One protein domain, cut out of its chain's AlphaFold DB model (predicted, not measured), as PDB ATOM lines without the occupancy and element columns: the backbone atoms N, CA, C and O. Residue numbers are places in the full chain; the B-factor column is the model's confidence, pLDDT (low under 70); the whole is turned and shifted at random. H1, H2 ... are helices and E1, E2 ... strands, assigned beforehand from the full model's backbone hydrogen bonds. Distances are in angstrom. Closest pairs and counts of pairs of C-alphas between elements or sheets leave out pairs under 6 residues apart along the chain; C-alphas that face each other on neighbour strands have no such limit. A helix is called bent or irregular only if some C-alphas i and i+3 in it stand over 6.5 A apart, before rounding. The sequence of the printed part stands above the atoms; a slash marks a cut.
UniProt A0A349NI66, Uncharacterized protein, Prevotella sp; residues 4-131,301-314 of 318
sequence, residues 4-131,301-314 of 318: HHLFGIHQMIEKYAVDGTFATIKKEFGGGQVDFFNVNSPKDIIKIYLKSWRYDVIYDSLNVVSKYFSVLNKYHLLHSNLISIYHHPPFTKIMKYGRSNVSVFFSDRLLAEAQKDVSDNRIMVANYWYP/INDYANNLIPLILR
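This is residues 4 to 131 and 301 to 314 of the 318 residues of an uncharacterized protein of Prevotella sp (UniProt A0A349NI66). A parallel sheet of four strands, E4 to E7, makes the core, with H3 and H5 over one face and H6 over the other. A small antiparallel sheet, E1 to E3, sits at one end of the domain, apart from the large sheet, and H4 touches both H3 and H5. The printed part has 142 residues, with six named helices and seven named strands in the order H1 E1 E2 E3 H2 E4 H3 E5 H4 E6 H5 E7 H6; the class is mixed, helices and strands. It is compact, with a radius of gyration of the C-alphas of 14.8 A and spans of 43 by 34 by 26 A.

H1 is residues 9 to 12, beginning at C-alpha 9 (-14.143, -54.204, -19.973). E1 is 13 to 16, E2 22 to 25 and E3 33 to 35. H2, 42 to 52, is 15.8 A long. E4 is 57 to 60, H3 66 to 74, E5 81 to 85 with 13.3 A, H4 92 to 97, E6 102 to 105, H5 108 to 115 and E7 123 to 126. H6, 301 to 312, is 15.8 A long and ends at C-alpha 312 (-8.092, -47.835, -15.826); it is only just irregular, C-alphas 307 and 310 being 6.6 A apart.

In the order E4 E5 E6 E7, N 58 and O 81 are 2.9 A apart, N 104 and O 84 2.9 A, and N 103 and O 123 2.8 A, within hydrogen-bond range. E4-H3-E5, E5-H4-E6 and E6-H5-E7 are strand-helix-strand units, parallel neighbours joined through a helix, with right-handed crossovers. H3 is over E5 at a height over the sheet of 9.3 A; H5, on the same face, is over E7 and only just over E6, with 3 C-alphas. H6, on the opposite face, is over E6 at 9.4 A. H4 touches H3, with the closest C-alphas, of Val 71 and Tyr 97, 6.4 A apart. H2 only grazes this sheet, with residues 48 to 52. E1, E2 and E3 form a meander, each strand the antiparallel neighbour of the one before, in two hairpins; N 14 and O 24 are 2.8 A apart, as are N 23 and O 34. H1 only grazes that sheet and touches H6, at Gln 11 and Ala 305, whose C-alphas are 6.5 A apart. Every O i to N i+4 pair is within hydrogen-bond range in H4 and H5, against 6 of 7 in H2, 4 of 5 in H3 and 6 of 8 in H6; H1 is too short for one.

The C-alphas farthest apart, of Val 18 and Ser 119, are 44.4 A apart. Residues 132 to 300 are not printed, and C-alphas 131 and 301 are 5.2 A apart across the cut. Of the links that are printed whole, none is long. The mean pLDDT of the printed part is 93.9, and no printed residue is under 70.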
ATOM      1  N   HIS A   4     -21.507 -54.301 -24.452       93.19
ATOM      2  CA  HIS A   4     -21.805 -53.034 -23.787       93.19
ATOM      3  C   HIS A   4     -22.343 -53.214 -22.359       93.19
ATOM      4  O   HIS A   4     -22.131 -52.335 -21.528       93.19
ATOM      5  N   HIS A   5     -22.921 -54.373 -22.014       92.12
ATOM      6  CA  HIS A   5     -23.293 -54.707 -20.632       92.12
ATOM      7  C   HIS A   5     -22.101 -54.925 -19.686       92.12
ATOM      8  O   HIS A   5     -22.286 -54.978 -18.472       92.12
ATOM      9  N   LEU A   6     -20.883 -55.048 -20.220       92.75
ATOM     10  CA  LEU A   6     -19.640 -55.093 -19.445       92.75
ATOM     11  C   LEU A   6     -18.923 -53.740 -19.407       92.75
ATOM     12  O   LEU A   6     -17.781 -53.682 -18.953       92.75
ATOM     13  N   PHE A   7     -19.579 -52.666 -19.860       94.12
ATOM     14  CA  PHE A   7     -19.103 -51.287 -19.741       94.12
ATOM     15  C   PHE A   7     -17.624 -51.152 -20.138       94.12
ATOM     16  O   PHE A   7     -16.792 -50.756 -19.323       94.12
ATOM     17  N   GLY A   8     -17.280 -51.552 -21.365       92.88
ATOM     18  CA  GLY A   8     -15.938 -51.399 -21.944       92.88
ATOM     19  C   GLY A   8     -14.898 -52.448 -21.528       92.88
ATOM     20  O   GLY A   8     -13.872 -52.580 -22.189       92.88
ATOM     21  N   ILE A   9     -15.137 -53.231 -20.469       94.38
ATOM     22  CA  ILE A   9     -14.143 -54.204 -19.973       94.38
ATOM     23  C   ILE A   9     -13.928 -55.357 -20.954       94.38
ATOM     24  O   ILE A   9     -12.814 -55.860 -21.080       94.38
ATOM     25  N   HIS A  10     -14.965 -55.756 -21.694       95.31
ATOM     26  CA  HIS A  10     -14.851 -56.802 -22.712       95.31
ATOM     27  C   HIS A  10     -13.771 -56.493 -23.754       95.31
ATOM     28  O   HIS A  10     -13.023 -57.382 -24.148       95.31
ATOM     29  N   GLN A  11     -13.644 -55.228 -24.161       95.19
ATOM     30  CA  GLN A  11     -12.682 -54.794 -25.174       95.19
ATOM     31  C   GLN A  11     -11.224 -55.007 -24.725       95.19
ATOM     32  O   GLN A  11     -10.339 -55.166 -25.570       95.19
ATOM     33  N   MET A  12     -10.982 -55.094 -23.411       95.25
ATOM     34  CA  MET A  12      -9.670 -55.376 -22.818       95.25
ATOM     35  C   MET A  12      -9.344 -56.870 -22.701       95.25
ATOM     36  O   MET A  12      -8.212 -57.222 -22.361       95.25
ATOM     37  N   ILE A  13     -10.314 -57.757 -22.933       96.06
ATOM     38  CA  ILE A  13     -10.188 -59.183 -22.622       96.06
ATOM     39  C   ILE A  13      -9.640 -59.963 -23.815       96.06
ATOM     40  O   ILE A  13     -10.111 -59.840 -24.941       96.06
ATOM     41  N   GLU A  14      -8.638 -60.791 -23.539       95.81
ATOM     42  CA  GLU A  14      -8.066 -61.766 -24.470       95.81
ATOM     43  C   GLU A  14      -8.880 -63.064 -24.446       95.81
ATOM     44  O   GLU A  14      -9.261 -63.610 -25.478       95.81
ATOM     45  N   LYS A  15      -9.144 -63.578 -23.239       95.44
ATOM     46  CA  LYS A  15      -9.790 -64.872 -23.039       95.44
ATOM     47  C   LYS A  15     -10.542 -64.907 -21.716       95.44
ATOM     48  O   LYS A  15     -10.011 -64.525 -20.677       95.44
ATOM     49  N   TYR A  16     -11.760 -65.433 -21.757       94.88
ATOM     50  CA  TYR A  16     -12.534 -65.764 -20.566       94.88
ATOM     51  C   TYR A  16     -12.166 -67.157 -20.049       94.88
ATOM     52  O   TYR A  16     -11.891 -68.075 -20.830       94.88
ATOM     53  N   ALA A  17     -12.187 -67.327 -18.730       91.25
ATOM     54  CA  ALA A  17     -12.215 -68.645 -18.117       91.25
ATOM     55  C   ALA A  17     -13.480 -69.410 -18.536       91.25
ATOM     56  O   ALA A  17     -14.488 -68.807 -18.908       91.25
ATOM     57  N   VAL A  18     -13.437 -70.743 -18.457       83.88
ATOM     58  CA  VAL A  18     -14.551 -71.616 -18.880       83.88
ATOM     59  C   VAL A  18     -15.841 -71.309 -18.113       83.88
ATOM     60  O   VAL A  18     -16.925 -71.372 -18.680       83.88
ATOM     61  N   ASP A  19     -15.724 -70.951 -16.838       85.94
ATOM     62  CA  ASP A  19     -16.847 -70.602 -15.967       85.94
ATOM     63  C   ASP A  19     -17.231 -69.108 -16.025       85.94
ATOM     64  O   ASP A  19     -18.189 -68.693 -15.377       85.94
ATOM     65  N   GLY A  20     -16.486 -68.293 -16.782       82.69
ATOM     66  CA  GLY A  20     -16.691 -66.851 -16.910       82.69
ATOM     67  C   GLY A  20     -16.401 -66.035 -15.644       82.69
ATOM     68  O   GLY A  20     -16.710 -64.844 -15.624       82.69
ATOM     69  N   THR A  21     -15.823 -66.630 -14.593       87.50
ATOM     70  CA  THR A  21     -15.597 -65.932 -13.311       87.50
ATOM     71  C   THR A  21     -14.373 -65.024 -13.334       87.50
ATOM     72  O   THR A  21     -14.329 -64.018 -12.623       87.50
ATOM     73  N   PHE A  22     -13.405 -65.328 -14.197       92.50
ATOM     74  CA  PHE A  22     -12.261 -64.471 -14.476       92.50
ATOM     75  C   PHE A  22     -11.939 -64.430 -15.971       92.50
ATOM     76  O   PHE A  22     -12.403 -65.254 -16.765       92.50
ATOM     77  N   ALA A  23     -11.132 -63.454 -16.361       95.88
ATOM     78  CA  ALA A  23     -10.632 -63.289 -17.715       95.88
ATOM     79  C   ALA A  23      -9.182 -62.806 -17.710       95.88
ATOM     80  O   ALA A  23      -8.734 -62.153 -16.768       95.88
ATOM     81  N   THR A  24      -8.441 -63.117 -18.769       96.44
ATOM     82  CA  THR A  24      -7.091 -62.592 -18.989       96.44
ATOM     83  C   THR A  24      -7.152 -61.328 -19.833       96.44
ATOM     84  O   THR A  24      -7.838 -61.295 -20.857       96.44
ATOM     85  N   ILE A  25      -6.414 -60.303 -19.418       95.88
ATOM     86  CA  ILE A  25      -6.306 -59.030 -20.140       95.88
ATOM     87  C   ILE A  25      -5.328 -59.199 -21.310       95.88
ATOM     88  O   ILE A  25      -4.318 -59.898 -21.178       95.88
ATOM     89  N   LYS A  26      -5.615 -58.557 -22.447       96.12
ATOM     90  CA  LYS A  26      -4.717 -58.544 -23.611       96.12
ATOM     91  C   LYS A  26      -3.353 -57.960 -23.259       96.12
ATOM     92  O   LYS A  26      -3.240 -57.007 -22.485       96.12
ATOM     93  N   LYS A  27      -2.294 -58.492 -23.876       95.00
ATOM     94  CA  LYS A  27      -0.912 -58.036 -23.619       95.00
ATOM     95  C   LYS A  27      -0.689 -56.558 -23.945       95.00
ATOM     96  O   LYS A  27       0.100 -55.914 -23.262       95.00
ATOM     97  N   GLU A  28      -1.392 -56.020 -24.941       94.69
ATOM     98  CA  GLU A  28      -1.314 -54.601 -25.326       94.69
ATOM     99  C   GLU A  28      -1.744 -53.638 -24.205       94.69
ATOM    100  O   GLU A  28      -1.276 -52.506 -24.156       94.69
ATOM    101  N   PHE A  29      -2.555 -54.111 -23.251       92.88
ATOM    102  CA  PHE A  29      -2.969 -53.357 -22.063       92.88
ATOM    103  C   PHE A  29      -2.147 -53.708 -20.811       92.88
ATOM    104  O   PHE A  29      -2.568 -53.422 -19.693       92.88
ATOM    105  N   GLY A  30      -0.982 -54.344 -20.977       89.81
ATOM    106  CA  GLY A  30      -0.101 -54.765 -19.880       89.81
ATOM    107  C   GLY A  30      -0.360 -56.182 -19.354       89.81
ATOM    108  O   GLY A  30       0.394 -56.661 -18.509       89.81
ATOM    109  N   GLY A  31      -1.367 -56.885 -19.882       91.81
ATOM    110  CA  GLY A  31      -1.746 -58.220 -19.421       91.81
ATOM    111  C   GLY A  31      -2.370 -58.225 -18.021       91.81
ATOM    112  O   GLY A  31      -2.843 -57.206 -17.527       91.81
ATOM    113  N   GLY A  32      -2.410 -59.399 -17.387       93.00
ATOM    114  CA  GLY A  32      -3.004 -59.589 -16.060       93.00
ATOM    115  C   GLY A  32      -4.361 -60.290 -16.093       93.00
ATOM    116  O   GLY A  32      -4.680 -61.021 -17.037       93.00
ATOM    117  N   GLN A  33      -5.141 -60.111 -15.026       94.50
ATOM    118  CA  GLN A  33      -6.401 -60.819 -14.802       94.50
ATOM    119  C   GLN A  33      -7.502 -59.862 -14.334       94.50
ATOM    120  O   GLN A  33      -7.247 -58.924 -13.583       94.50
ATOM    121  N   VAL A  34      -8.731 -60.137 -14.765       94.94
ATOM    122  CA  VAL A  34      -9.959 -59.503 -14.279       94.94
ATOM    123  C   VAL A  34     -10.802 -60.570 -13.610       94.94
ATOM    124  O   VAL A  34     -11.091 -61.591 -14.230       94.94
ATOM    125  N   ASP A  35     -11.260 -60.299 -12.394       94.94
ATOM    126  CA  ASP A  35     -12.222 -61.148 -11.703       94.94
ATOM    127  C   ASP A  35     -13.584 -60.463 -11.682       94.94
ATOM    128  O   ASP A  35     -13.722 -59.332 -11.209       94.94
ATOM    129  N   PHE A  36     -14.607 -61.167 -12.159       93.38
ATOM    130  CA  PHE A  36     -15.980 -60.688 -12.138       93.38
ATOM    131  C   PHE A  36     -16.635 -61.062 -10.815       93.38
ATOM    132  O   PHE A  36     -16.635 -62.222 -10.402       93.38
ATOM    133  N   PHE A  37     -17.215 -60.073 -10.138       91.25
ATOM    134  CA  PHE A  37     -17.834 -60.280  -8.836       91.25
ATOM    135  C   PHE A  37     -19.249 -59.710  -8.811       91.25
ATOM    136  O   PHE A  37     -19.457 -58.530  -9.081       91.25
ATOM    137  N   ASN A  38     -20.221 -60.543  -8.441       89.50
ATOM    138  CA  ASN A  38     -21.591 -60.109  -8.192       89.50
ATOM    139  C   ASN A  38     -21.817 -59.915  -6.685       89.50
ATOM    140  O   ASN A  38     -21.583 -60.829  -5.892       89.50
ATOM    141  N   VAL A  39     -22.271 -58.729  -6.288       90.62
ATOM    142  CA  VAL A  39     -22.517 -58.378  -4.885       90.62
ATOM    143  C   VAL A  39     -23.966 -58.690  -4.537       90.62
ATOM    144  O   VAL A  39     -24.868 -57.936  -4.892       90.62
ATOM    145  N   ASN A  40     -24.186 -59.778  -3.800       90.50
ATOM    146  CA  ASN A  40     -25.530 -60.215  -3.407       90.50
ATOM    147  C   ASN A  40     -25.821 -59.973  -1.922       90.50
ATOM    148  O   ASN A  40     -26.969 -60.053  -1.487       90.50
ATOM    149  N   SER A  41     -24.792 -59.697  -1.118       91.44
ATOM    150  CA  SER A  41     -24.927 -59.496   0.321       91.44
ATOM    151  C   SER A  41     -23.896 -58.506   0.876       91.44
ATOM    152  O   SER A  41     -22.821 -58.338   0.300       91.44
ATOM    153  N   PRO A  42     -24.142 -57.904   2.055       88.94
ATOM    154  CA  PRO A  42     -23.141 -57.075   2.732       88.94
ATOM    155  C   PRO A  42     -21.821 -57.806   3.028       88.94
ATOM    156  O   PRO A  42     -20.760 -57.185   3.028       88.94
ATOM    157  N   LYS A  43     -21.852 -59.133   3.233       93.44
ATOM    158  CA  LYS A  43     -20.638 -59.944   3.452       93.44
ATOM    159  C   LYS A  43     -19.710 -59.927   2.239       93.44
ATOM    160  O   LYS A  43     -18.499 -60.066   2.394       93.44
ATOM    161  N   ASP A  44     -20.259 -59.741   1.043       94.00
ATOM    162  CA  ASP A  44     -19.472 -59.681  -0.183       94.00
ATOM    163  C   ASP A  44     -18.640 -58.397  -0.270       94.00
ATOM    164  O   ASP A  44     -17.537 -58.438  -0.802       94.00
ATOM    165  N   ILE A  45     -19.084 -57.297   0.350       94.31
ATOM    166  CA  ILE A  45     -18.292 -56.060   0.453       94.31
ATOM    167  C   ILE A  45     -16.973 -56.321   1.191       94.31
ATOM    168  O   ILE A  45     -15.914 -55.898   0.734       94.31
ATOM    169  N   ILE A  46     -17.018 -57.072   2.297       94.12
ATOM    170  CA  ILE A  46     -15.818 -57.434   3.069       94.12
ATOM    171  C   ILE A  46     -14.907 -58.345   2.242       94.12
ATOM    172  O   ILE A  46     -13.698 -58.128   2.198       94.12
ATOM    173  N   LYS A  47     -15.472 -59.340   1.544       94.62
ATOM    174  CA  LYS A  47     -14.687 -60.228   0.669       94.62
ATOM    175  C   LYS A  47     -13.973 -59.450  -0.432       94.62
ATOM    176  O   LYS A  47     -12.795 -59.698  -0.666       94.62
ATOM    177  N   ILE A  48     -14.664 -58.514  -1.088       94.81
ATOM    178  CA  ILE A  48     -14.065 -57.678  -2.134       94.81
ATOM    179  C   ILE A  48     -12.981 -56.785  -1.531       94.81
ATOM    180  O   ILE A  48     -11.909 -56.691  -2.116       94.81
ATOM    181  N   TYR A  49     -13.208 -56.196  -0.352       95.69
ATOM    182  CA  TYR A  49     -12.199 -55.375   0.321       95.69
ATOM    183  C   TYR A  49     -10.925 -56.170   0.625       95.69
ATOM    184  O   TYR A  49      -9.832 -55.708   0.338       95.69
ATOM    185  N   LEU A  50     -11.038 -57.394   1.148       95.06
ATOM    186  CA  LEU A  50      -9.867 -58.246   1.384       95.06
ATOM    187  C   LEU A  50      -9.187 -58.654   0.072       95.06
ATOM    188  O   LEU A  50      -7.962 -58.673  -0.021       95.06
ATOM    189  N   LYS A  51      -9.977 -58.963  -0.960       93.75
ATOM    190  CA  LYS A  51      -9.464 -59.348  -2.276       93.75
ATOM    191  C   LYS A  51      -8.761 -58.191  -2.985       93.75
ATOM    192  O   LYS A  51      -7.805 -58.449  -3.709       93.75
ATOM    193  N   SER A  52      -9.175 -56.944  -2.754       94.06
ATOM    194  CA  SER A  52      -8.634 -55.767  -3.441       94.06
ATOM    195  C   SER A  52      -7.132 -55.585  -3.219       94.06
ATOM    196  O   SER A  52      -6.439 -55.091  -4.092       94.06
ATOM    197  N   TRP A  53      -6.577 -56.087  -2.116       94.00
ATOM    198  CA  TRP A  53      -5.130 -56.071  -1.855       94.00
ATOM    199  C   TRP A  53      -4.297 -56.824  -2.903       94.00
ATOM    200  O   TRP A  53      -3.084 -56.661  -2.959       94.00
ATOM    201  N   ARG A  54      -4.933 -57.656  -3.736       94.38
ATOM    202  CA  ARG A  54      -4.295 -58.396  -4.834       94.38
ATOM    203  C   ARG A  54      -4.505 -57.759  -6.211       94.38
ATOM    204  O   ARG A  54      -4.030 -58.323  -7.188       94.38
ATOM    205  N   TYR A  55      -5.246 -56.653  -6.292       94.44
ATOM    206  CA  TYR A  55      -5.618 -56.003  -7.547       94.44
ATOM    207  C   TYR A  55      -5.240 -54.526  -7.518       94.44
ATOM    208  O   TYR A  55      -5.452 -53.828  -6.524       94.44
ATOM    209  N   ASP A  56      -4.750 -54.031  -8.648       94.44
ATOM    210  CA  ASP A  56      -4.414 -52.617  -8.816       94.44
ATOM    211  C   ASP A  56      -5.663 -51.731  -8.903       94.44
ATOM    212  O   ASP A  56      -5.640 -50.566  -8.509       94.44
ATOM    213  N   VAL A  57      -6.774 -52.280  -9.410       95.62
ATOM    214  CA  VAL A  57      -7.994 -51.530  -9.729       95.62
ATOM    215  C   VAL A  57      -9.235 -52.268  -9.235       95.62
ATOM    216  O   VAL A  57      -9.375 -53.477  -9.411       95.62
ATOM    217  N   ILE A  58     -10.174 -51.509  -8.675       96.75
ATOM    218  CA  ILE A  58     -11.569 -51.913  -8.499       96.75
ATOM    219  C   ILE A  58     -12.406 -51.096  -9.481       96.75
ATOM    220  O   ILE A  58     -12.535 -49.880  -9.328       96.75
ATOM    221  N   TYR A  59     -12.991 -51.769 -10.471       96.75
ATOM    222  CA  TYR A  59     -13.934 -51.169 -11.410       96.75
ATOM    223  C   TYR A  59     -15.372 -51.469 -10.976       96.75
ATOM    224  O   TYR A  59     -15.882 -52.571 -11.172       96.75
ATOM    225  N   ASP A  60     -16.025 -50.492 -10.349       96.56
ATOM    226  CA  ASP A  60     -17.410 -50.600  -9.899       96.56
ATOM    227  C   ASP A  60     -18.370 -50.077 -10.967       96.56
ATOM    228  O   ASP A  60     -18.729 -48.893 -11.007       96.56
ATOM    229  N   SER A  61     -18.791 -50.995 -11.834       93.50
ATOM    230  CA  SER A  61     -19.666 -50.702 -12.962       93.50
ATOM    231  C   SER A  61     -21.122 -50.451 -12.585       93.50
ATOM    232  O   SER A  61     -21.847 -49.933 -13.413       93.50
ATOM    233  N   LEU A  62     -21.575 -50.786 -11.372       91.25
ATOM    234  CA  LEU A  62     -22.985 -50.636 -10.962       91.25
ATOM    235  C   LEU A  62     -23.165 -49.732  -9.734       91.25
ATOM    236  O   LEU A  62     -24.256 -49.654  -9.165       91.25
ATOM    237  N   ASN A  63     -22.103 -49.040  -9.311       92.62
ATOM    238  CA  ASN A  63     -22.090 -48.197  -8.114       92.62
ATOM    239  C   ASN A  63     -22.507 -48.940  -6.827       92.62
ATOM    240  O   ASN A  63     -23.145 -48.370  -5.934       92.62
ATOM    241  N   VAL A  64     -22.213 -50.237  -6.720       91.94
ATOM    242  CA  VAL A  64     -22.648 -51.034  -5.564       91.94
ATOM    243  C   VAL A  64     -21.643 -50.916  -4.425       91.94
ATOM    244  O   VAL A  64     -22.025 -50.597  -3.296       91.94
ATOM    245  N   VAL A  65     -20.356 -51.128  -4.713       94.75
ATOM    246  CA  VAL A  65     -19.291 -51.098  -3.695       94.75
ATOM    247  C   VAL A  65     -18.805 -49.682  -3.406       94.75
ATOM    248  O   VAL A  65     -18.395 -49.386  -2.283       94.75
ATOM    249  N   SER A  66     -18.925 -48.773  -4.374       94.94
ATOM    250  CA  SER A  66     -18.465 -47.383  -4.277       94.94
ATOM    251  C   SER A  66     -19.152 -46.624  -3.154       94.94
ATOM    252  O   SER A  66     -18.550 -45.725  -2.584       94.94
ATOM    253  N   LYS A  67     -20.362 -47.019  -2.747       91.88
ATOM    254  CA  LYS A  67     -21.050 -46.461  -1.569       91.88
ATOM    255  C   LYS A  67     -20.239 -46.588  -0.277       91.88
ATOM    256  O   LYS A  67     -20.380 -45.750   0.605       91.88
ATOM    257  N   TYR A  68     -19.380 -47.602  -0.190       94.44
ATOM    258  CA  TYR A  68     -18.516 -47.871   0.958       94.44
ATOM    259  C   TYR A  68     -17.061 -47.534   0.637       94.44
ATOM    260  O   TYR A  68     -16.395 -46.807   1.371       94.44
ATOM    261  N   PHE A  69     -16.571 -48.033  -0.496       96.88
ATOM    262  CA  PHE A  69     -15.159 -47.943  -0.849       96.88
ATOM    263  C   PHE A  69     -14.731 -46.532  -1.212       96.88
ATOM    264  O   PHE A  69     -13.575 -46.198  -1.002       96.88
ATOM    265  N   SER A  70     -15.646 -45.674  -1.670       96.31
ATOM    266  CA  SER A  70     -15.312 -44.266  -1.888       96.31
ATOM    267  C   SER A  70     -14.978 -43.551  -0.574       96.31
ATOM    268  O   SER A  70     -14.119 -42.675  -0.562       96.31
ATOM    269  N   VAL A  71     -15.593 -43.933   0.549       96.19
ATOM    270  CA  VAL A  71     -15.248 -43.384   1.870       96.19
ATOM    271  C   VAL A  71     -13.869 -43.884   2.292       96.19
ATOM    272  O   VAL A  71     -13.021 -43.076   2.657       96.19
ATOM    273  N   LEU A  72     -13.610 -45.191   2.175       96.25
ATOM    274  CA  LEU A  72     -12.296 -45.772   2.483       96.25
ATOM    275  C   LEU A  72     -11.188 -45.137   1.637       96.25
ATOM    276  O   LEU A  72     -10.161 -44.726   2.166       96.25
ATOM    277  N   ASN A  73     -11.429 -44.988   0.337       95.88
ATOM    278  CA  ASN A  73     -10.495 -44.381  -0.599       95.88
ATOM    279  C   ASN A  73     -10.242 -42.897  -0.292       95.88
ATOM    280  O   ASN A  73      -9.105 -42.443  -0.359       95.88
ATOM    281  N   LYS A  74     -11.268 -42.140   0.129       94.94
ATOM    282  CA  LYS A  74     -11.108 -40.740   0.565       94.94
ATOM    283  C   LYS A  74     -10.129 -40.594   1.734       94.94
ATOM    284  O   LYS A  74      -9.430 -39.590   1.801       94.94
ATOM    285  N   TYR A  75     -10.082 -41.581   2.627       94.56
ATOM    286  CA  TYR A  75      -9.171 -41.622   3.773       94.56
ATOM    287  C   TYR A  75      -7.922 -42.484   3.529       94.56
ATOM    288  O   TYR A  75      -7.242 -42.837   4.487       94.56
ATOM    289  N   HIS A  76      -7.612 -42.823   2.271       92.94
ATOM    290  CA  HIS A  76      -6.434 -43.618   1.890       92.94
ATOM    291  C   HIS A  76      -6.377 -45.018   2.537       92.94
ATOM    292  O   HIS A  76      -5.309 -45.588   2.733       92.94
ATOM    293  N   LEU A  77      -7.541 -45.592   2.864       94.94
ATOM    294  CA  LEU A  77      -7.680 -46.938   3.438       94.94
ATOM    295  C   LEU A  77      -7.941 -48.019   2.378       94.94
ATOM    296  O   LEU A  77      -8.074 -49.193   2.715       94.94
ATOM    297  N   LEU A  78      -8.062 -47.640   1.105       94.75
ATOM    298  CA  LEU A  78      -8.239 -48.572  -0.003       94.75
ATOM    299  C   LEU A  78      -6.927 -48.692  -0.782       94.75
ATOM    300  O   LEU A  78      -6.397 -47.691  -1.247       94.75
ATOM    301  N   HIS A  79      -6.425 -49.919  -0.925       90.62
ATOM    302  CA  HIS A  79      -5.170 -50.189  -1.636       90.62
ATOM    303  C   HIS A  79      -5.297 -50.029  -3.160       90.62
ATOM    304  O   HIS A  79      -4.368 -49.586  -3.823       90.62
ATOM    305  N   SER A  80      -6.437 -50.422  -3.725       94.88
ATOM    306  CA  SER A  80      -6.668 -50.380  -5.170       94.88
ATOM    307  C   SER A  80      -7.226 -49.035  -5.612       94.88
ATOM    308  O   SER A  80      -8.022 -48.419  -4.900       94.88
ATOM    309  N   ASN A  81      -6.934 -48.653  -6.851       94.75
ATOM    310  CA  ASN A  81      -7.573 -47.511  -7.488       94.75
ATOM    311  C   ASN A  81      -9.060 -47.804  -7.700       94.75
ATOM    312  O   ASN A  81      -9.432 -48.771  -8.367       94.75
ATOM    313  N   LEU A  82      -9.920 -46.956  -7.141       96.88
ATOM    314  CA  LEU A  82     -11.363 -47.067  -7.296       96.88
ATOM    315  C   LEU A  82     -11.828 -46.277  -8.519       96.88
ATOM    316  O   LEU A  82     -11.748 -45.045  -8.546       96.88
ATOM    317  N   ILE A  83     -12.372 -46.988  -9.501       97.25
ATOM    318  CA  ILE A  83     -13.007 -46.417 -10.687       97.25
ATOM    319  C   ILE A  83     -14.485 -46.762 -10.623       97.25
ATOM    320  O   ILE A  83     -14.852 -47.933 -10.561       97.25
ATOM    321  N   SER A  84     -15.335 -45.742 -10.621       97.38
ATOM    322  CA  SER A  84     -16.761 -45.914 -10.347       97.38
ATOM    323  C   SER A  84     -17.600 -45.289 -11.443       97.38
ATOM    324  O   SER A  84     -17.421 -44.111 -11.755       97.38
ATOM    325  N   ILE A  85     -18.574 -46.041 -11.955       97.12
ATOM    326  CA  ILE A  85     -19.612 -45.482 -12.819       97.12
ATOM    327  C   ILE A  85     -20.796 -45.039 -11.959       97.12
ATOM    328  O   ILE A  85     -21.388 -45.825 -11.216       97.12
ATOM    329  N   TYR A  86     -21.185 -43.776 -12.072       95.62
ATOM    330  CA  TYR A  86     -22.296 -43.190 -11.333       95.62
ATOM    331  C   TYR A  86     -23.539 -43.103 -12.223       95.62
ATOM    332  O   TYR A  86     -23.635 -42.259 -13.107       95.62
ATOM    333  N   HIS A  87     -24.501 -43.999 -11.977       92.31
ATOM    334  CA  HIS A  87     -25.691 -44.148 -12.819       92.31
ATOM    335  C   HIS A  87     -26.804 -43.169 -12.436       92.31
ATOM    336  O   HIS A  87     -27.282 -42.399 -13.262       92.31
ATOM    337  N   HIS A  88     -27.249 -43.206 -11.179       89.56
ATOM    338  CA  HIS A  88     -28.494 -42.553 -10.773       89.56
ATOM    339  C   HIS A  88     -28.248 -41.421  -9.764       89.56
ATOM    340  O   HIS A  88     -27.660 -41.684  -8.710       89.56
ATOM    341  N   PRO A  89     -28.720 -40.191 -10.040       89.62
ATOM    342  CA  PRO A  89     -28.755 -39.117  -9.050       89.62
ATOM    343  C   PRO A  89     -29.828 -39.389  -7.969       89.62
ATOM    344  O   PRO A  89     -30.704 -40.239  -8.158       89.62
ATOM    345  N   PRO A  90     -29.818 -38.657  -6.834       91.25
ATOM    346  CA  PRO A  90     -28.874 -37.594  -6.476       91.25
ATOM    347  C   PRO A  90     -27.495 -38.132  -6.071       91.25
ATOM    348  O   PRO A  90     -27.386 -39.096  -5.312       91.25
ATOM    349  N   PHE A  91     -26.436 -37.453  -6.516       93.75
ATOM    350  CA  PHE A  91     -25.048 -37.832  -6.221       93.75
ATOM    351  C   PHE A  91     -24.493 -37.188  -4.942       93.75
ATOM    352  O   PHE A  91     -23.428 -37.572  -4.461       93.75
ATOM    353  N   THR A  92     -25.233 -36.259  -4.340       93.69
ATOM    354  CA  THR A  92     -24.779 -35.382  -3.254       93.69
ATOM    355  C   THR A  92     -24.027 -36.079  -2.129       93.69
ATOM    356  O   THR A  92     -22.938 -35.652  -1.755       93.69
ATOM    357  N   LYS A  93     -24.578 -37.164  -1.570       93.50
ATOM    358  CA  LYS A  93     -23.943 -37.849  -0.432       93.50
ATOM    359  C   LYS A  93     -22.606 -38.471  -0.823       93.50
ATOM    360  O   LYS A  93     -21.619 -38.284  -0.119       93.50
ATOM    361  N   ILE A  94     -22.570 -39.206  -1.931       94.44
ATOM    362  CA  ILE A  94     -21.357 -39.911  -2.349       94.44
ATOM    363  C   ILE A  94     -20.284 -38.937  -2.850       94.44
ATOM    364  O   ILE A  94     -19.110 -39.159  -2.580       94.44
ATOM    365  N   MET A  95     -20.674 -37.816  -3.468       95.50
ATOM    366  CA  MET A  95     -19.740 -36.769  -3.895       95.50
ATOM    367  C   MET A  95     -19.129 -36.005  -2.713       95.50
ATOM    368  O   MET A  95     -17.915 -35.810  -2.689       95.50
ATOM    369  N   LYS A  96     -19.925 -35.672  -1.687       94.88
ATOM    370  CA  LYS A  96     -19.438 -34.980  -0.479       94.88
ATOM    371  C   LYS A  96     -18.589 -35.873   0.421       94.88
ATOM    372  O   LYS A  96     -17.525 -35.466   0.896       94.88
ATOM    373  N   TYR A  97     -19.059 -37.087   0.702       94.62
ATOM    374  CA  TYR A  97     -18.497 -37.916   1.775       94.62
ATOM    375  C   TYR A  97     -17.545 -39.011   1.291       94.62
ATOM    376  O   TYR A  97     -16.708 -39.454   2.071       94.62
ATOM    377  N   GLY A  98     -17.629 -39.416   0.026       95.44
ATOM    378  CA  GLY A  98     -16.737 -40.399  -0.583       95.44
ATOM    379  C   GLY A  98     -15.918 -39.802  -1.719       95.44
ATOM    380  O   GLY A  98     -16.198 -38.693  -2.164       95.44
ATOM    381  N   ARG A  99     -14.904 -40.533  -2.190       95.06
ATOM    382  CA  ARG A  99     -14.058 -40.200  -3.339       95.06
ATOM    383  C   ARG A  99     -13.652 -41.452  -4.116       95.06
ATOM    384  O   ARG A  99     -13.068 -42.364  -3.544       95.06
ATOM    385  N   SER A 100     -13.896 -41.476  -5.421       95.88
ATOM    386  CA  SER A 100     -13.255 -42.426  -6.349       95.88
ATOM    387  C   SER A 100     -11.999 -41.786  -6.948       95.88
ATOM    388  O   SER A 100     -11.936 -40.558  -7.056       95.88
ATOM    389  N   ASN A 101     -11.007 -42.584  -7.354       95.56
ATOM    390  CA  ASN A 101      -9.853 -42.085  -8.117       95.56
ATOM    391  C   ASN A 101     -10.330 -41.526  -9.463       95.56
ATOM    392  O   ASN A 101      -9.890 -40.455  -9.881       95.56
ATOM    393  N   VAL A 102     -11.288 -42.223 -10.086       97.00
ATOM    394  CA  VAL A 102     -11.983 -41.800 -11.304       97.00
ATOM    395  C   VAL A 102     -13.490 -41.982 -11.124       97.00
ATOM    396  O   VAL A 102     -13.957 -43.051 -10.726       97.00
ATOM    397  N   SER A 103     -14.254 -40.932 -11.416       97.56
ATOM    398  CA  SER A 103     -15.720 -40.938 -11.427       97.56
ATOM    399  C   SER A 103     -16.220 -40.796 -12.863       97.56
ATOM    400  O   SER A 103     -15.950 -39.787 -13.508       97.56
ATOM    401  N   VAL A 104     -16.935 -41.803 -13.359       97.56
ATOM    402  CA  VAL A 104     -17.451 -41.854 -14.734       97.56
ATOM    403  C   VAL A 104     -18.959 -41.614 -14.728       97.56
ATOM    404  O   VAL A 104     -19.679 -42.215 -13.928       97.56
ATOM    405  N   PHE A 105     -19.436 -40.756 -15.625       96.38
ATOM    406  CA  PHE A 105     -20.851 -40.431 -15.820       96.38
ATOM    407  C   PHE A 105     -21.236 -40.637 -17.284       96.38
ATOM    408  O   PHE A 105     -20.423 -40.397 -18.168       96.38
ATOM    409  N   PHE A 106     -22.474 -41.044 -17.562       94.56
ATOM    410  CA  PHE A 106     -22.903 -41.353 -18.935       94.56
ATOM    411  C   PHE A 106     -23.312 -40.149 -19.785       94.56
ATOM    412  O   PHE A 106     -23.688 -40.331 -20.937       94.56
ATOM    413  N   SER A 107     -23.282 -38.940 -19.227       92.19
ATOM    414  CA  SER A 107     -23.506 -37.709 -19.979       92.19
ATOM    415  C   SER A 107     -22.927 -36.510 -19.244       92.19
ATOM    416  O   SER A 107     -22.773 -36.536 -18.014       92.19
ATOM    417  N   ASP A 108     -22.682 -35.427 -19.979       92.50
ATOM    418  CA  ASP A 108     -22.258 -34.150 -19.396       92.50
ATOM    419  C   ASP A 108     -23.286 -33.610 -18.396       92.50
ATOM    420  O   ASP A 108     -22.927 -33.031 -17.373       92.50
ATOM    421  N   ARG A 109     -24.579 -33.877 -18.620       90.31
ATOM    422  CA  ARG A 109     -25.654 -33.476 -17.704       90.31
ATOM    423  C   ARG A 109     -25.543 -34.165 -16.340       90.31
ATOM    424  O   ARG A 109     -25.744 -33.520 -15.311       90.31
ATOM    425  N   LEU A 110     -25.212 -35.459 -16.315       92.50
ATOM    426  CA  LEU A 110     -24.991 -36.201 -15.067       92.50
ATOM    427  C   LEU A 110     -23.681 -35.786 -14.386       92.50
ATOM    428  O   LEU A 110     -23.651 -35.661 -13.161       92.50
ATOM    429  N   LEU A 111     -22.627 -35.535 -15.167       95.56
ATOM    430  CA  LEU A 111     -21.358 -35.010 -14.663       95.56
ATOM    431  C   LEU A 111     -21.552 -33.646 -13.985       95.56
ATOM    432  O   LEU A 111     -21.157 -33.475 -12.832       95.56
ATOM    433  N   ALA A 112     -22.210 -32.705 -14.666       93.56
ATOM    434  CA  ALA A 112     -22.489 -31.369 -14.149       93.56
ATOM    435  C   ALA A 112     -23.337 -31.417 -12.869       93.56
ATOM    436  O   ALA A 112     -23.096 -30.656 -11.933       93.56
ATOM    437  N   GLU A 113     -24.306 -32.337 -12.787       93.25
ATOM    438  CA  GLU A 113     -25.086 -32.554 -11.566       93.25
ATOM    439  C   GLU A 113     -24.207 -33.020 -10.398       93.25
ATOM    440  O   GLU A 113     -24.356 -32.532  -9.281       93.25
ATOM    441  N   ALA A 114     -23.267 -33.935 -10.640       95.44
ATOM    442  CA  ALA A 114     -22.364 -34.425  -9.604       95.44
ATOM    443  C   ALA A 114     -21.344 -33.370  -9.149       95.44
ATOM    444  O   ALA A 114     -21.043 -33.287  -7.957       95.44
ATOM    445  N   GLN A 115     -20.836 -32.553 -10.076       96.06
ATOM    446  CA  GLN A 115     -19.831 -31.520  -9.803       96.06
ATOM    447  C   GLN A 115     -20.315 -30.447  -8.819       96.06
ATOM    448  O   GLN A 115     -19.494 -29.884  -8.099       96.06
ATOM    449  N   LYS A 116     -21.631 -30.218  -8.705       95.19
ATOM    450  CA  LYS A 116     -22.225 -29.286  -7.724       95.19
ATOM    451  C   LYS A 116     -21.855 -29.603  -6.273       95.19
ATOM    452  O   LYS A 116     -21.896 -28.719  -5.422       95.19
ATOM    453  N   ASP A 117     -21.534 -30.862  -5.986       95.06
ATOM    454  CA  ASP A 117     -21.295 -31.368  -4.636       95.06
ATOM    455  C   ASP A 117     -19.842 -31.825  -4.402       95.06
ATOM    456  O   ASP A 117     -19.541 -32.370  -3.336       95.06
ATOM    457  N   VAL A 118     -18.944 -31.621  -5.372       94.31
ATOM    458  CA  VAL A 118     -17.527 -32.003  -5.279       94.31
ATOM    459  C   VAL A 118     -16.677 -30.798  -4.893       94.31
ATOM    460  O   VAL A 118     -16.778 -29.731  -5.485       94.31
ATOM    461  N   SER A 119     -15.806 -30.987  -3.902       90.25
ATOM    462  CA  SER A 119     -14.887 -29.956  -3.401       90.25
ATOM    463  C   SER A 119     -13.414 -30.372  -3.473       90.25
ATOM    464  O   SER A 119     -12.571 -29.746  -2.836       90.25
ATOM    465  N   ASP A 120     -13.101 -31.469  -4.164       89.38
ATOM    466  CA  ASP A 120     -11.744 -32.003  -4.291       89.38
ATOM    467  C   ASP A 120     -11.334 -32.196  -5.758       89.38
ATOM    468  O   ASP A 120     -12.151 -32.100  -6.669       89.38
ATOM    469  N   ASN A 121     -10.049 -32.479  -5.980       87.31
ATOM    470  CA  ASN A 121      -9.450 -32.598  -7.313       87.31
ATOM    471  C   ASN A 121      -9.547 -34.027  -7.885       87.31
ATOM    472  O   ASN A 121      -8.608 -34.503  -8.530       87.31
ATOM    473  N   ARG A 122     -10.621 -34.775  -7.592       92.00
ATOM    474  CA  ARG A 122     -10.819 -36.104  -8.197       92.00
ATOM    475  C   ARG A 122     -11.016 -35.990  -9.709       92.00
ATOM    476  O   ARG A 122     -11.542 -35.000 -10.209       92.00
ATOM    477  N   ILE A 123     -10.656 -37.044 -10.434       95.75
ATOM    478  CA  ILE A 123     -10.914 -37.109 -11.872       95.75
ATOM    479  C   ILE A 123     -12.391 -37.447 -12.065       95.75
ATOM    480  O   ILE A 123     -12.877 -38.459 -11.554       95.75
ATOM    481  N   MET A 124     -13.100 -36.603 -12.807       97.19
ATOM    482  CA  MET A 124     -14.490 -36.824 -13.191       97.19
ATOM    483  C   MET A 124     -14.602 -36.674 -14.700       97.19
ATOM    484  O   MET A 124     -14.099 -35.697 -15.249       97.19
ATOM    485  N   VAL A 125     -15.237 -37.637 -15.359       97.12
ATOM    486  CA  VAL A 125     -15.375 -37.644 -16.817       97.12
ATOM    487  C   VAL A 125     -16.795 -38.005 -17.222       97.12
ATOM    488  O   VAL A 125     -17.442 -38.842 -16.584       97.12
ATOM    489  N   ALA A 126     -17.254 -37.401 -18.311       96.12
ATOM    490  CA  ALA A 126     -18.361 -37.931 -19.081       96.12
ATOM    491  C   ALA A 126     -17.796 -38.968 -20.060       96.12
ATOM    492  O   ALA A 126     -16.843 -38.691 -20.785       96.12
ATOM    493  N   ASN A 127     -18.350 -40.174 -20.043       95.75
ATOM    494  CA  ASN A 127     -18.051 -41.217 -21.011       95.75
ATOM    495  C   ASN A 127     -19.372 -41.845 -21.453       95.75
ATOM    496  O   ASN A 127     -20.020 -42.559 -20.684       95.75
ATOM    497  N   TYR A 128     -19.795 -41.515 -22.666       93.69
ATOM    498  CA  TYR A 128     -21.115 -41.835 -23.189       93.69
ATOM    499  C   TYR A 128     -21.229 -43.319 -23.540       93.69
ATOM    500  O   TYR A 128     -20.371 -43.884 -24.212       93.69
ATOM    501  N   TRP A 129     -22.279 -43.972 -23.043       92.81
ATOM    502  CA  TRP A 129     -22.452 -45.420 -23.167       92.81
ATOM    503  C   TRP A 129     -23.144 -45.767 -24.492       92.81
ATOM    504  O   TRP A 129     -24.273 -45.340 -24.725       92.81
ATOM    505  N   TYR A 130     -22.479 -46.577 -25.321       95.88
ATOM    506  CA  TYR A 130     -22.870 -46.865 -26.706       95.88
ATOM    507  C   TYR A 130     -22.887 -48.372 -27.032       95.88
ATOM    508  O   TYR A 130     -22.295 -49.170 -26.293       95.88
ATOM    509  N   PRO A 131     -23.568 -48.795 -28.121       96.94
ATOM    510  CA  PRO A 131     -23.797 -50.208 -28.400       96.94
ATOM    511  C   PRO A 131     -22.567 -50.973 -28.897       96.94
ATOM    512  O   PRO A 131     -21.638 -50.447 -29.508       96.94
ATOM    513  N   ILE A 301     -19.327 -49.150 -28.570       96.62
ATOM    514  CA  ILE A 301     -18.706 -49.627 -27.330       96.62
ATOM    515  C   ILE A 301     -17.174 -49.509 -27.349       96.62
ATOM    516  O   ILE A 301     -16.560 -49.394 -26.288       96.62
ATOM    517  N   ASN A 302     -16.549 -49.507 -28.532       95.44
ATOM    518  CA  ASN A 302     -15.108 -49.302 -28.650       95.44
ATOM    519  C   ASN A 302     -14.724 -47.868 -28.290       95.44
ATOM    520  O   ASN A 302     -13.715 -47.683 -27.623       95.44
ATOM    521  N   ASP A 303     -15.537 -46.871 -28.642       94.38
ATOM    522  CA  ASP A 303     -15.285 -45.470 -28.284       94.38
ATOM    523  C   ASP A 303     -15.380 -45.279 -26.768       94.38
ATOM    524  O   ASP A 303     -14.472 -44.727 -26.140       94.38
ATOM    525  N   TYR A 304     -16.413 -45.862 -26.150       95.19
ATOM    526  CA  TYR A 304     -16.535 -45.902 -24.691       95.19
ATOM    527  C   TYR A 304     -15.316 -46.575 -24.037       95.19
ATOM    528  O   TYR A 304     -14.770 -46.063 -23.054       95.19
ATOM    529  N   ALA A 305     -14.873 -47.719 -24.569       95.81
ATOM    530  CA  ALA A 305     -13.721 -48.446 -24.048       95.81
ATOM    531  C   ALA A 305     -12.415 -47.655 -24.227       95.81
ATOM    532  O   ALA A 305     -11.645 -47.547 -23.278       95.81
ATOM    533  N   ASN A 306     -12.189 -47.044 -25.389       94.94
ATOM    534  CA  ASN A 306     -10.996 -46.251 -25.692       94.94
ATOM    535  C   ASN A 306     -10.856 -45.038 -24.765       94.94
ATOM    536  O   ASN A 306      -9.743 -44.703 -24.365       94.94
ATOM    537  N   ASN A 307     -11.970 -44.427 -24.358       94.69
ATOM    538  CA  ASN A 307     -11.974 -43.351 -23.364       94.69
ATOM    539  C   ASN A 307     -11.737 -43.866 -21.934       94.69
ATOM    540  O   ASN A 307     -11.120 -43.186 -21.111       94.69
ATOM    541  N   LEU A 308     -12.221 -45.070 -21.617       95.12
ATOM    542  CA  LEU A 308     -12.135 -45.656 -20.281       95.12
ATOM    543  C   LEU A 308     -10.768 -46.291 -19.984       95.12
ATOM    544  O   LEU A 308     -10.251 -46.151 -18.876       95.12
ATOM    545  N   ILE A 309     -10.186 -47.006 -20.946       95.12
ATOM    546  CA  ILE A 309      -8.962 -47.801 -20.773       95.12
ATOM    547  C   ILE A 309      -7.796 -46.959 -20.225       95.12
ATOM    548  O   ILE A 309      -7.192 -47.384 -19.237       95.12
ATOM    549  N   PRO A 310      -7.494 -45.755 -20.753       94.31
ATOM    550  CA  PRO A 310      -6.438 -44.910 -20.200       94.31
ATOM    551  C   PRO A 310      -6.668 -44.535 -18.732       94.31
ATOM    552  O   PRO A 310      -5.708 -44.367 -17.983       94.31
ATOM    553  N   LEU A 311      -7.929 -44.426 -18.302       93.81
ATOM    554  CA  LEU A 311      -8.292 -44.133 -16.915       93.81
ATOM    555  C   LEU A 311      -8.086 -45.352 -16.009       93.81
ATOM    556  O   LEU A 311      -7.651 -45.183 -14.873       93.81
ATOM    557  N   ILE A 312      -8.352 -46.561 -16.519       93.06
ATOM    558  CA  ILE A 312      -8.092 -47.835 -15.826       93.06
ATOM    559  C   ILE A 312      -6.597 -48.076 -15.651       93.06
ATOM    560  O   ILE A 312      -6.148 -48.405 -14.556       93.06
ATOM    561  N   LEU A 313      -5.820 -47.893 -16.715       90.75
ATOM    562  CA  LEU A 313      -4.382 -48.162 -16.712       90.75
ATOM    563  C   LEU A 313      -3.568 -47.072 -16.002       90.75
ATOM    564  O   LEU A 313      -2.365 -47.232 -15.780       90.75
ATOM    565  N   ARG A 314      -4.204 -45.955 -15.632       85.00
ATOM    566  CA  ARG A 314      -3.541 -44.875 -14.914       85.00
ATOM    567  C   ARG A 314      -3.112 -45.360 -13.534       85.00
ATOM    568  O   ARG A 314      -3.928 -45.566 -12.640       85.00
TER     569      ARG A 314